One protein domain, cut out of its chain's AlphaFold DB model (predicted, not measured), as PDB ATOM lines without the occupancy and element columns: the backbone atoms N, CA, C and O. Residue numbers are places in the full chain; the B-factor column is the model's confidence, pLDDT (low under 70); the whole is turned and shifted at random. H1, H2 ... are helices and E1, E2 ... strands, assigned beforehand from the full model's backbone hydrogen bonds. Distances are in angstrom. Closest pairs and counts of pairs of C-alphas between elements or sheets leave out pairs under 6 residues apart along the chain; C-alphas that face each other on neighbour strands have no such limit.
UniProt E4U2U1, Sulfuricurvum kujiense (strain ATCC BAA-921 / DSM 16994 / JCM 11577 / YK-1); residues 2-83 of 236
ATOM      1  N   ARG A   2     162.122 109.960  43.242       27.58
ATOM      2  CA  ARG A   2     161.460 108.669  43.486       27.58
ATOM      3  C   ARG A   2     160.560 108.828  44.712       27.58
ATOM      4  O   ARG A   2     161.075 108.969  45.815       27.58
ATOM      5  N   TYR A   3     159.245 108.835  44.518       31.38
ATOM      6  CA  TYR A   3     158.297 108.772  45.627       31.38
ATOM      7  C   TYR A   3     158.364 107.377  46.249       31.38
ATOM      8  O   TYR A   3     157.874 106.403  45.682       31.38
ATOM      9  N   ASN A   4     159.024 107.284  47.400       36.16
ATOM     10  CA  ASN A   4     159.070 106.077  48.211       36.16
ATOM     11  C   ASN A   4     157.893 106.139  49.193       36.16
ATOM     12  O   ASN A   4     158.033 106.617  50.316       36.16
ATOM     13  N   ILE A   5     156.705 105.751  48.727       35.56
ATOM     14  CA  ILE A   5     155.516 105.645  49.577       35.56
ATOM     15  C   ILE A   5     155.611 104.297  50.309       35.56
ATOM     16  O   ILE A   5     155.615 103.260  49.639       35.56
ATOM     17  N   PRO A   6     155.699 104.262  51.650       33.34
ATOM     18  CA  PRO A   6     155.728 103.009  52.392       33.34
ATOM     19  C   PRO A   6     154.367 102.314  52.250       33.34
ATOM     20  O   PRO A   6     153.380 102.704  52.872       33.34
ATOM     21  N   MET A   7     154.296 101.288  51.397       40.19
ATOM     22  CA  MET A   7     153.106 100.446  51.277       40.19
ATOM     23  C   MET A   7     152.930  99.661  52.581       40.19
ATOM     24  O   MET A   7     153.718  98.767  52.881       40.19
ATOM     25  N   LYS A   8     151.887  99.988  53.353       46.03
ATOM     26  CA  LYS A   8     151.405  99.155  54.465       46.03
ATOM     27  C   LYS A   8     151.138  97.753  53.919       46.03
ATOM     28  O   LYS A   8     150.322  97.575  53.015       46.03
ATOM     29  N   GLU A   9     151.872  96.771  54.417       54.66
ATOM     30  CA  GLU A   9     151.858  95.435  53.835       54.66
ATOM     31  C   GLU A   9     150.566  94.683  54.171       54.66
ATOM     32  O   GLU A   9     150.056  94.795  55.291       54.66
ATOM     33  N   PRO A  10     150.012  93.906  53.227       62.56
ATOM     34  CA  PRO A  10     148.785  93.170  53.475       62.56
ATOM     35  C   PRO A  10     149.043  92.058  54.498       62.56
ATOM     36  O   PRO A  10     149.722  91.088  54.199       62.56
ATOM     37  N   ASN A  11     148.443  92.146  55.687       80.31
ATOM     38  CA  ASN A  11     148.457  91.058  56.682       80.31
ATOM     39  C   ASN A  11     147.485  89.910  56.341       80.31
ATOM     40  O   ASN A  11     147.327  88.972  57.123       80.31
ATOM     41  N   ARG A  12     146.810  89.977  55.190       88.69
ATOM     42  CA  ARG A  12     145.771  89.033  54.766       88.69
ATOM     43  C   ARG A  12     146.061  88.475  53.382       88.69
ATOM     44  O   ARG A  12     146.617  89.152  52.523       88.69
ATOM     45  N   CYS A  13     145.652  87.231  53.168       88.44
ATOM     46  CA  CYS A  13     145.842  86.536  51.912       88.44
ATOM     47  C   CYS A  13     144.959  87.135  50.817       88.44
ATOM     48  O   CYS A  13     143.771  87.344  51.037       88.44
ATOM     49  N   LEU A  14     145.515  87.330  49.621       86.56
ATOM     50  CA  LEU A  14     144.755  87.800  48.456       86.56
ATOM     51  C   LEU A  14     143.661  86.826  48.008       86.56
ATOM     52  O   LEU A  14     142.672  87.264  47.447       86.56
ATOM     53  N   TYR A  15     143.845  85.530  48.271       86.12
ATOM     54  CA  TYR A  15     142.965  84.475  47.762       86.12
ATOM     55  C   TYR A  15     141.915  84.012  48.773       86.12
ATOM     56  O   TYR A  15     140.859  83.550  48.379       86.12
ATOM     57  N   CYS A  16     142.213  84.047  50.073       87.12
ATOM     58  CA  CYS A  16     141.291  83.542  51.102       87.12
ATOM     59  C   CYS A  16     141.211  84.427  52.349       87.12
ATOM     60  O   CYS A  16     140.673  84.009  53.367       87.12
ATOM     61  N   HIS A  17     141.805  85.622  52.314       87.75
ATOM     62  CA  HIS A  17     141.742  86.645  53.367       87.75
ATOM     63  C   HIS A  17     142.224  86.247  54.777       87.75
ATOM     64  O   HIS A  17     142.181  87.072  55.692       87.75
ATOM     65  N   HIS A  18     142.771  85.041  54.946       90.44
ATOM     66  CA  HIS A  18     143.422  84.576  56.171       90.44
ATOM     67  C   HIS A  18     144.833  85.154  56.356       90.44
ATOM     68  O   HIS A  18     145.447  85.583  55.374       90.44
ATOM     69  N   PRO A  19     145.389  85.128  57.582       92.44
ATOM     70  CA  PRO A  19     146.715  85.667  57.864       92.44
ATOM     71  C   PRO A  19     147.815  85.092  56.965       92.44
ATOM     72  O   PRO A  19     147.817  83.895  56.640       92.44
ATOM     73  N   ILE A  20     148.767  85.943  56.588       93.19
ATOM     74  CA  ILE A  20     149.965  85.555  55.836       93.19
ATOM     75  C   ILE A  20     151.224  85.790  56.664       93.19
ATOM     76  O   ILE A  20     151.240  86.626  57.560       93.19
ATOM     77  N   TYR A  21     152.284  85.060  56.337       91.38
ATOM     78  CA  TYR A  21     153.604  85.232  56.931       91.38
ATOM     79  C   TYR A  21     154.672  85.330  55.843       91.38
ATOM     80  O   TYR A  21     154.496  84.837  54.722       91.38
ATOM     81  N   ARG A  22     155.777  86.001  56.172       91.69
ATOM     82  CA  ARG A  22     156.922  86.187  55.279       91.69
ATOM     83  C   ARG A  22     157.839  84.972  55.310       91.69
ATOM     84  O   ARG A  22     158.049  84.365  56.355       91.69
ATOM     85  N   LEU A  23     158.385  84.642  54.150       89.94
ATOM     86  CA  LEU A  23     159.406  83.621  53.968       89.94
ATOM     87  C   LEU A  23     160.785  84.277  53.824       89.94
ATOM     88  O   LEU A  23     160.886  85.462  53.502       89.94
ATOM     89  N   GLY A  24     161.850  83.498  54.033       86.44
ATOM     90  CA  GLY A  24     163.234  83.987  53.947       86.44
ATOM     91  C   GLY A  24     163.641  84.513  52.563       86.44
ATOM     92  O   GLY A  24     164.578  85.293  52.461       86.44
ATOM     93  N   ASP A  25     162.910  84.148  51.507       86.88
ATOM     94  CA  ASP A  25     163.100  84.625  50.130       86.88
ATOM     95  C   ASP A  25     162.308  85.911  49.804       86.88
ATOM     96  O   ASP A  25     162.271  86.355  48.655       86.88
ATOM     97  N   GLY A  26     161.644  86.512  50.798       85.00
ATOM     98  CA  GLY A  26     160.832  87.721  50.637       85.00
ATOM     99  C   GLY A  26     159.440  87.484  50.043       85.00
ATOM    100  O   GLY A  26     158.696  88.445  49.828       85.00
ATOM    101  N   MET A  27     159.053  86.232  49.781       91.19
ATOM    102  CA  MET A  27     157.684  85.886  49.394       91.19
ATOM    103  C   MET A  27     156.771  85.814  50.620       91.19
ATOM    104  O   MET A  27     157.221  85.674  51.758       91.19
ATOM    105  N   VAL A  28     155.463  85.879  50.388       92.94
ATOM    106  CA  VAL A  28     154.456  85.674  51.433       92.94
ATOM    107  C   VAL A  28     153.743  84.349  51.228       92.94
ATOM    108  O   VAL A  28     153.516  83.923  50.091       92.94
ATOM    109  N   LYS A  29     153.384  83.695  52.330       92.00
ATOM    110  CA  LYS A  29     152.638  82.440  52.337       92.00
ATOM    111  C   LYS A  29     151.420  82.545  53.241       92.00
ATOM    112  O   LYS A  29     151.493  83.082  54.342       92.00
ATOM    113  N   CYS A  30     150.290  82.022  52.776       92.50
ATOM    114  CA  CYS A  30     149.086  81.948  53.593       92.50
ATOM    115  C   CYS A  30     149.179  80.850  54.655       92.50
ATOM    116  O   CYS A  30     149.586  79.724  54.364       92.50
ATOM    117  N   SER A  31     148.727  81.165  55.868       90.94
ATOM    118  CA  SER A  31     148.588  80.208  56.970       90.94
ATOM    119  C   SER A  31     147.577  79.093  56.682       90.94
ATOM    120  O   SER A  31     147.809  77.963  57.108       90.94
ATOM    121  N   VAL A  32     146.517  79.372  55.914       91.19
ATOM    122  CA  VAL A  32     145.417  78.431  55.637       91.19
ATOM    123  C   VAL A  32     145.575  77.769  54.271       91.19
ATOM    124  O   VAL A  32     145.947  76.604  54.208       91.19
ATOM    125  N   CYS A  33     145.408  78.508  53.165       90.12
ATOM    126  CA  CYS A  33     145.434  77.920  51.815       90.12
ATOM    127  C   CYS A  33     146.842  77.564  51.309       90.12
ATOM    128  O   CYS A  33     146.998  77.085  50.190       90.12
ATOM    129  N   LYS A  34     147.883  77.865  52.096       90.31
ATOM    130  CA  LYS A  34     149.304  77.602  51.809       90.31
ATOM    131  C   LYS A  34     149.859  78.211  50.511       90.31
ATOM    132  O   LYS A  34     151.053  78.043  50.260       90.31
ATOM    133  N   LYS A  35     149.063  78.969  49.737       89.62
ATOM    134  CA  LYS A  35     149.521  79.693  48.540       89.62
ATOM    135  C   LYS A  35     150.693  80.610  48.883       89.62
ATOM    136  O   LYS A  35     150.638  81.347  49.871       89.62
ATOM    137  N   LYS A  36     151.723  80.562  48.036       91.75
ATOM    138  CA  LYS A  36     152.963  81.341  48.122       91.75
ATOM    139  C   LYS A  36     153.043  82.289  46.925       91.75
ATOM    140  O   LYS A  36     152.875  81.845  45.794       91.75
ATOM    141  N   TYR A  37     153.281  83.579  47.152       92.06
ATOM    142  CA  TYR A  37     153.353  84.572  46.073       92.06
ATOM    143  C   TYR A  37     154.267  85.754  46.414       92.06
ATOM    144  O   TYR A  37     154.562  86.034  47.573       92.06
ATOM    145  N   SER A  38     154.742  86.435  45.369       92.25
ATOM    146  CA  SER A  38     155.601  87.617  45.480       92.25
ATOM    147  C   SER A  38     154.759  88.885  45.602       92.25
ATOM    148  O   SER A  38     153.910  89.153  44.750       92.25
ATOM    149  N   THR A  39     155.026  89.698  46.624       89.88
ATOM    150  CA  THR A  39     154.362  90.997  46.836       89.88
ATOM    151  C   THR A  39     154.640  91.967  45.689       89.88
ATOM    152  O   THR A  39     153.727  92.648  45.226       89.88
ATOM    153  N   LYS A  40     155.867  91.960  45.152       91.81
ATOM    154  CA  LYS A  40     156.250  92.750  43.971       91.81
ATOM    155  C   LYS A  40     155.438  92.350  42.742       91.81
ATOM    156  O   LYS A  40     154.939  93.212  42.024       91.81
ATOM    157  N   ARG A  41     155.263  91.041  42.520       91.81
ATOM    158  CA  ARG A  41     154.468  90.539  41.391       91.81
ATOM    159  C   ARG A  41     153.002  90.937  41.518       91.81
ATOM    160  O   ARG A  41     152.407  91.345  40.530       91.81
ATOM    161  N   VAL A  42     152.436  90.854  42.718       93.06
ATOM    162  CA  VAL A  42     151.062  91.304  42.978       93.06
ATOM    163  C   VAL A  42     150.914  92.793  42.684       93.06
ATOM    164  O   VAL A  42     149.997  93.166  41.962       93.06
ATOM    165  N   ALA A  43     151.824  93.634  43.184       93.56
ATOM    166  CA  ALA A  43     151.787  95.073  42.928       93.56
ATOM    167  C   ALA A  43     151.852  95.390  41.424       93.56
ATOM    168  O   ALA A  43     151.090  96.219  40.936       93.56
ATOM    169  N   GLN A  44     152.695  94.673  40.675       95.94
ATOM    170  CA  GLN A  44     152.764  94.791  39.219       95.94
ATOM    171  C   GLN A  44     151.443  94.405  38.535       95.94
ATOM    172  O   GLN A  44     151.011  95.096  37.618       95.94
ATOM    173  N   ILE A  45     150.800  93.313  38.961       96.94
ATOM    174  CA  ILE A  45     149.512  92.884  38.394       96.94
ATOM    175  C   ILE A  45     148.427  93.921  38.691       96.94
ATOM    176  O   ILE A  45     147.701  94.295  37.780       96.94
ATOM    177  N   LYS A  46     148.355  94.446  39.920       96.88
ATOM    178  CA  LYS A  46     147.412  95.520  40.267       96.88
ATOM    179  C   LYS A  46     147.630  96.780  39.423       96.88
ATOM    180  O   LYS A  46     146.671  97.379  38.958       96.88
ATOM    181  N   ALA A  47     148.886  97.146  39.161       97.94
ATOM    182  CA  ALA A  47     149.202  98.258  38.265       97.94
ATOM    183  C   ALA A  47     148.731  97.994  36.821       97.94
ATOM    184  O   ALA A  47     148.183  98.887  36.185       97.94
ATOM    185  N   LEU A  48     148.894  96.765  36.316       98.38
ATOM    186  CA  LEU A  48     148.369  96.360  35.007       98.38
ATOM    187  C   LEU A  48     146.835  96.402  34.954       98.38
ATOM    188  O   LEU A  48     146.291  96.872  33.959       98.38
ATOM    189  N   ILE A  49     146.150  95.940  36.007       98.31
ATOM    190  CA  ILE A  49     144.683  96.000  36.116       98.31
ATOM    191  C   ILE A  49     144.215  97.452  36.059       98.31
ATOM    192  O   ILE A  49     143.311  97.770  35.292       98.31
ATOM    193  N   ARG A  50     144.864  98.337  36.822       98.06
ATOM    194  CA  ARG A  50     144.545  99.764  36.827       98.06
ATOM    195  C   ARG A  50     144.641 100.371  35.425       98.06
ATOM    196  O   ARG A  50     143.664 100.939  34.957       98.06
ATOM    197  N   LEU A  51     145.774 100.183  34.741       97.88
ATOM    198  CA  LEU A  51     145.974 100.701  33.381       97.88
ATOM    199  C   LEU A  51     144.926 100.145  32.401       97.88
ATOM    200  O   LEU A  51     144.363 100.889  31.607       97.88
ATOM    201  N   PHE A  52     144.600  98.854  32.493       97.81
ATOM    202  CA  PHE A  52     143.541  98.246  31.684       97.81
ATOM    203  C   PHE A  52     142.168  98.905  31.911       97.81
ATOM    204  O   PHE A  52     141.424  99.143  30.954       97.81
ATOM    205  N   CYS A  53     141.835  99.211  33.168       97.31
ATOM    206  CA  CYS A  53     140.566  99.828  33.559       97.31
ATOM    207  C   CYS A  53     140.469 101.316  33.185       97.31
ATOM    208  O   CYS A  53     139.359 101.801  32.969       97.31
ATOM    209  N   GLU A  54     141.612 102.002  33.088       95.06
ATOM    210  CA  GLU A  54     141.775 103.405  32.664       95.06
ATOM    211  C   GLU A  54     141.923 103.558  31.131       95.06
ATOM    212  O   GLU A  54     142.348 104.600  30.647       95.06
ATOM    213  N   ASP A  55     141.582 102.521  30.356       93.62
ATOM    214  CA  ASP A  55     141.604 102.527  28.884       93.62
ATOM    215  C   ASP A  55     143.002 102.703  28.244       93.62
ATOM    216  O   ASP A  55     143.134 102.952  27.042       93.62
ATOM    217  N   GLU A  56     144.075 102.463  29.005       94.81
ATOM    218  CA  GLU A  56     145.440 102.462  28.479       94.81
ATOM    219  C   GLU A  56     145.709 101.213  27.637       94.81
ATOM    220  O   GLU A  56     145.563 100.079  28.099       94.81
ATOM    221  N   ASN A  57     146.174 101.395  26.399       93.44
ATOM    222  CA  ASN A  57     146.475 100.274  25.508       93.44
ATOM    223  C   ASN A  57     147.741  99.503  25.939       93.44
ATOM    224  O   ASN A  57     148.645 100.038  26.582       93.44
ATOM    225  N   ALA A  58     147.843  98.237  25.519       94.31
ATOM    226  CA  ALA A  58     148.934  97.347  25.926       94.31
ATOM    227  C   ALA A  58     150.334  97.868  25.547       94.31
ATOM    228  O   ALA A  58     151.303  97.621  26.267       94.31
ATOM    229  N   LEU A  59     150.460  98.605  24.438       94.88
ATOM    230  CA  LEU A  59     151.732  99.196  24.028       94.88
ATOM    231  C   LEU A  59     152.135 100.338  24.972       94.88
ATOM    232  O   LEU A  59     153.275 100.357  25.430       94.88
ATOM    233  N   SER A  60     151.215 101.245  25.299       95.81
ATOM    234  CA  SER A  60     151.427 102.316  26.283       95.81
ATOM    235  C   SER A  60     151.793 101.736  27.653       95.81
ATOM    236  O   SER A  60     152.872 102.010  28.181       95.81
ATOM    237  N   ALA A  61     150.983 100.802  28.160       97.12
ATOM    238  CA  ALA A  61     151.211 100.144  29.443       97.12
ATOM    239  C   ALA A  61     152.558  99.397  29.514       97.12
ATOM    240  O   ALA A  61     153.225  99.420  30.552       97.12
ATOM    241  N   SER A  62     153.006  98.783  28.410       97.88
ATOM    242  CA  SER A  62     154.325  98.132  28.332       97.88
ATOM    243  C   SER A  62     155.485  99.104  28.538       97.88
ATOM    244  O   SER A  62     156.433  98.783  29.253       97.88
ATOM    245  N   LYS A  63     155.377 100.323  27.995       97.44
ATOM    246  CA  LYS A  63     156.376 101.382  28.166       97.44
ATOM    247  C   LYS A  63     156.333 101.941  29.586       97.44
ATOM    248  O   LYS A  63     157.378 102.043  30.224       97.44
ATOM    249  N   THR A  64     155.135 102.224  30.099       97.00
ATOM    250  CA  THR A  64     154.911 102.767  31.449       97.00
ATOM    251  C   THR A  64     155.464 101.853  32.539       97.00
ATOM    252  O   THR A  64     156.140 102.319  33.454       97.00
ATOM    253  N   LEU A  65     155.220 100.543  32.438       96.44
ATOM    254  CA  LEU A  65     155.665  99.566  33.436       96.44
ATOM    255  C   LEU A  65     157.023  98.925  33.117       96.44
ATOM    256  O   LEU A  65     157.489  98.100  33.901       96.44
ATOM    257  N   GLN A  66     157.645  99.285  31.989       96.94
ATOM    258  CA  GLN A  66     158.899  98.698  31.498       96.94
ATOM    259  C   GLN A  66     158.833  97.163  31.401       96.94
ATOM    260  O   GLN A  66     159.720  96.437  31.849       96.94
ATOM    261  N   LEU A  67     157.743  96.659  30.820       96.75
ATOM    262  CA  LEU A  67     157.500  95.236  30.591       96.75
ATOM    263  C   LEU A  67     157.517  94.936  29.097       96.75
ATOM    264  O   LEU A  67     157.280  95.817  28.274       96.75
ATOM    265  N   SER A  68     157.730  93.674  28.724       97.44
ATOM    266  CA  SER A  68     157.554  93.294  27.324       97.44
ATOM    267  C   SER A  68     156.086  93.430  26.915       97.44
ATOM    268  O   SER A  68     155.182  93.061  27.672       97.44
ATOM    269  N   TYR A  69     155.849  93.910  25.692       96.62
ATOM    270  CA  TYR A  69     154.507  94.019  25.115       96.62
ATOM    271  C   TYR A  69     153.726  92.702  25.224       96.62
ATOM    272  O   TYR A  69     152.587  92.696  25.678       96.62
ATOM    273  N   VAL A  70     154.372  91.577  24.900       97.19
ATOM    274  CA  VAL A  70     153.769  90.235  24.971       97.19
ATOM    275  C   VAL A  70     153.291  89.900  26.388       97.19
ATOM    276  O   VAL A  70     152.222  89.321  26.560       97.19
ATOM    277  N   THR A  71     154.041  90.306  27.419       97.00
ATOM    278  CA  THR A  71     153.627  90.106  28.815       97.00
ATOM    279  C   THR A  71     152.377  90.915  29.131       97.00
ATOM    280  O   THR A  71     151.435  90.373  29.703       97.00
ATOM    281  N   VAL A  72     152.354  92.197  28.760       97.94
ATOM    282  CA  VAL A  72     151.194  93.069  29.003       97.94
ATOM    283  C   VAL A  72     149.966  92.562  28.258       97.94
ATOM    284  O   VAL A  72     148.901  92.447  28.859       97.94
ATOM    285  N   LEU A  73     150.125  92.177  26.991       95.81
ATOM    286  CA  LEU A  73     149.046  91.631  26.175       95.81
ATOM    287  C   LEU A  73     148.444  90.371  26.808       95.81
ATOM    288  O   LEU A  73     147.223  90.278  26.916       95.81
ATOM    289  N   LYS A  74     149.286  89.449  27.294       97.06
ATOM    290  CA  LYS A  74     148.836  88.244  28.006       97.06
ATOM    291  C   LYS A  74     147.998  88.587  29.240       97.06
ATOM    292  O   LYS A  74     146.970  87.960  29.476       97.06
ATOM    293  N   TYR A  75     148.420  89.575  30.028       98.00
ATOM    294  CA  TYR A  75     147.651  90.037  31.187       98.00
ATOM    295  C   TYR A  75     146.321  90.665  30.785       98.00
ATOM    296  O   TYR A  75     145.290  90.327  31.350       98.00
ATOM    297  N   TYR A  76     146.330  91.521  29.767       97.62
ATOM    298  CA  TYR A  76     145.116  92.158  29.268       97.62
ATOM    299  C   TYR A  76     144.111  91.129  28.754       97.62
ATOM    300  O   TYR A  76     142.926  91.253  29.033       97.62
ATOM    301  N   GLN A  77     144.564  90.080  28.063       96.38
ATOM    302  CA  GLN A  77     143.697  88.964  27.675       96.38
ATOM    303  C   GLN A  77     143.048  88.310  28.901       96.38
ATOM    304  O   GLN A  77     141.834  88.144  28.927       96.38
ATOM    305  N   GLN A  78     143.818  88.020  29.955       97.19
ATOM    306  CA  GLN A  78     143.270  87.468  31.202       97.19
ATOM    307  C   GLN A  78     142.251  88.406  31.865       97.19
ATOM    308  O   GLN A  78     141.236  87.939  32.374       97.19
ATOM    309  N   PHE A  79     142.477  89.720  31.826       98.12
ATOM    310  CA  PHE A  79     141.519  90.693  32.356       98.12
ATOM    311  C   PHE A  79     140.244  90.767  31.515       98.12
ATOM    312  O   PHE A  79     139.165  90.873  32.084       98.12
ATOM    313  N   ARG A  80     140.335  90.623  30.185       97.56
ATOM    314  CA  ARG A  80     139.150  90.487  29.322       97.56
ATOM    315  C   ARG A  80     138.340  89.238  29.646       97.56
ATOM    316  O   ARG A  80     137.120  89.311  29.665       97.56
ATOM    317  N   HIS A  81     138.996  88.112  29.935       96.81
ATOM    318  CA  HIS A  81     138.296  86.905  30.388       96.81
ATOM    319  C   HIS A  81     137.562  87.143  31.713       96.81
ATOM    320  O   HIS A  81     136.400  86.771  31.834       96.81
ATOM    321  N   ALA A  82     138.204  87.812  32.677       97.25
ATOM    322  CA  ALA A  82     137.553  88.185  33.933       97.25
ATOM    323  C   ALA A  82     136.371  89.148  33.710       97.25
ATOM    324  O   ALA A  82     135.311  88.966  34.299       97.25
ATOM    325  N   ALA A  83     136.523  90.138  32.826       97.88
ATOM    326  CA  ALA A  83     135.445  91.047  32.441       97.88
ATOM    327  C   ALA A  83     134.264  90.297  31.800       97.88
ATOM    328  O   ALA A  83     133.116  90.554  32.147       97.88
TER     329      ALA A  83
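Overview. This is residues 2 to 83 of the 236 residues of a protein of Sulfuricurvum kujiense (strain ATCC BAA-921 / DSM 16994 / JCM 11577 / YK-1) (UniProt E4U2U1). What shape do these coordinates make? There are two lobes: a small one made of the two-strand hairpin of E1 and E2 with its neighbouring loops, and a helical one, in which H2 and H3 pack on the part of H1 away from that hairpin. H1 bridges the two lobes, and residues 2 to 8 stick out as a free tail. What are the counts and the size? The printed part has 82 residues with two named strands and three named helices, in the order E1, E2, H1, H2, H3; the sheet E1 - E2 is antiparallel and the class is mostly helix. The whole is only just loose, close to compact, with a radius of gyration of the C-alphas of 14.6 A and spans of 37 by 34 by 20 A.

Along the chain. Where are the strands? E1 is residues 20 to 22, with C-alpha 20 at (149.965, 85.555, 55.836), and E2 is residues 28 to 30. Where are the helices? H1, residues 39 to 53, is 21.1 A long and begins with C-alpha 39 at (154.362, 90.997, 46.836). H2 is residues 58 to 64, 9.8 A long. H3, residues 69 to 83, is 20.6 A long and ends with C-alpha 83 at (135.445, 91.047, 32.441).

Arrangement. How do the strands pair? E1 and E2 form an antiparallel hairpin at 148 degrees, with N 21 and O 29 at 2.9 A and N 29 and O 21 at 2.9 A, both within hydrogen-bond range. Residues 28 to 29 of E2 also pair with residues 36 to 37, antiparallel. How near is H1 to the hairpin? The closest C-alphas of E2 and H1, those of Val 28 and Thr 39, are 7.0 A apart, while E1 and H1 are apart. How do the helices meet? H1 touches H3, the closest C-alphas being those of Phe 52 and Tyr 76 at 6.7 A, and their lines are about perpendicular, only just, at 71 degrees. With residues 48 to 52 alone, H1 only just touches H2, with 3 pairs of C-alphas within 8 A, the closest being Leu 51 and Ala 61 at 6.6 A; they run opposite ways at a steep tilt of 53 degrees. H2 touches H3 at a steep tilt of 61 degrees, opposite ways, the closest C-alphas being those of Ser 62 and Tyr 69 at 5.2 A. Is the helix packing aligned, and are the backbones whole? The packing is mostly crossed, with no touching pair at a shallow tilt, and in H1, H2 and H3 every O i to N i+4 pair is within hydrogen-bond range.

Size, cuts and confidence. How far does it reach? The two C-alphas farthest apart, those of Val 32 and Leu 59, are 38.3 A apart. Is there a cut or a long link? The printed part has no cut and no long link: E2 to H1 is short, with 8 residues, and the others are tight. Where is confidence low? Residues 2 to 10 have a pLDDT under 70; the mean of the printed part is 87.9.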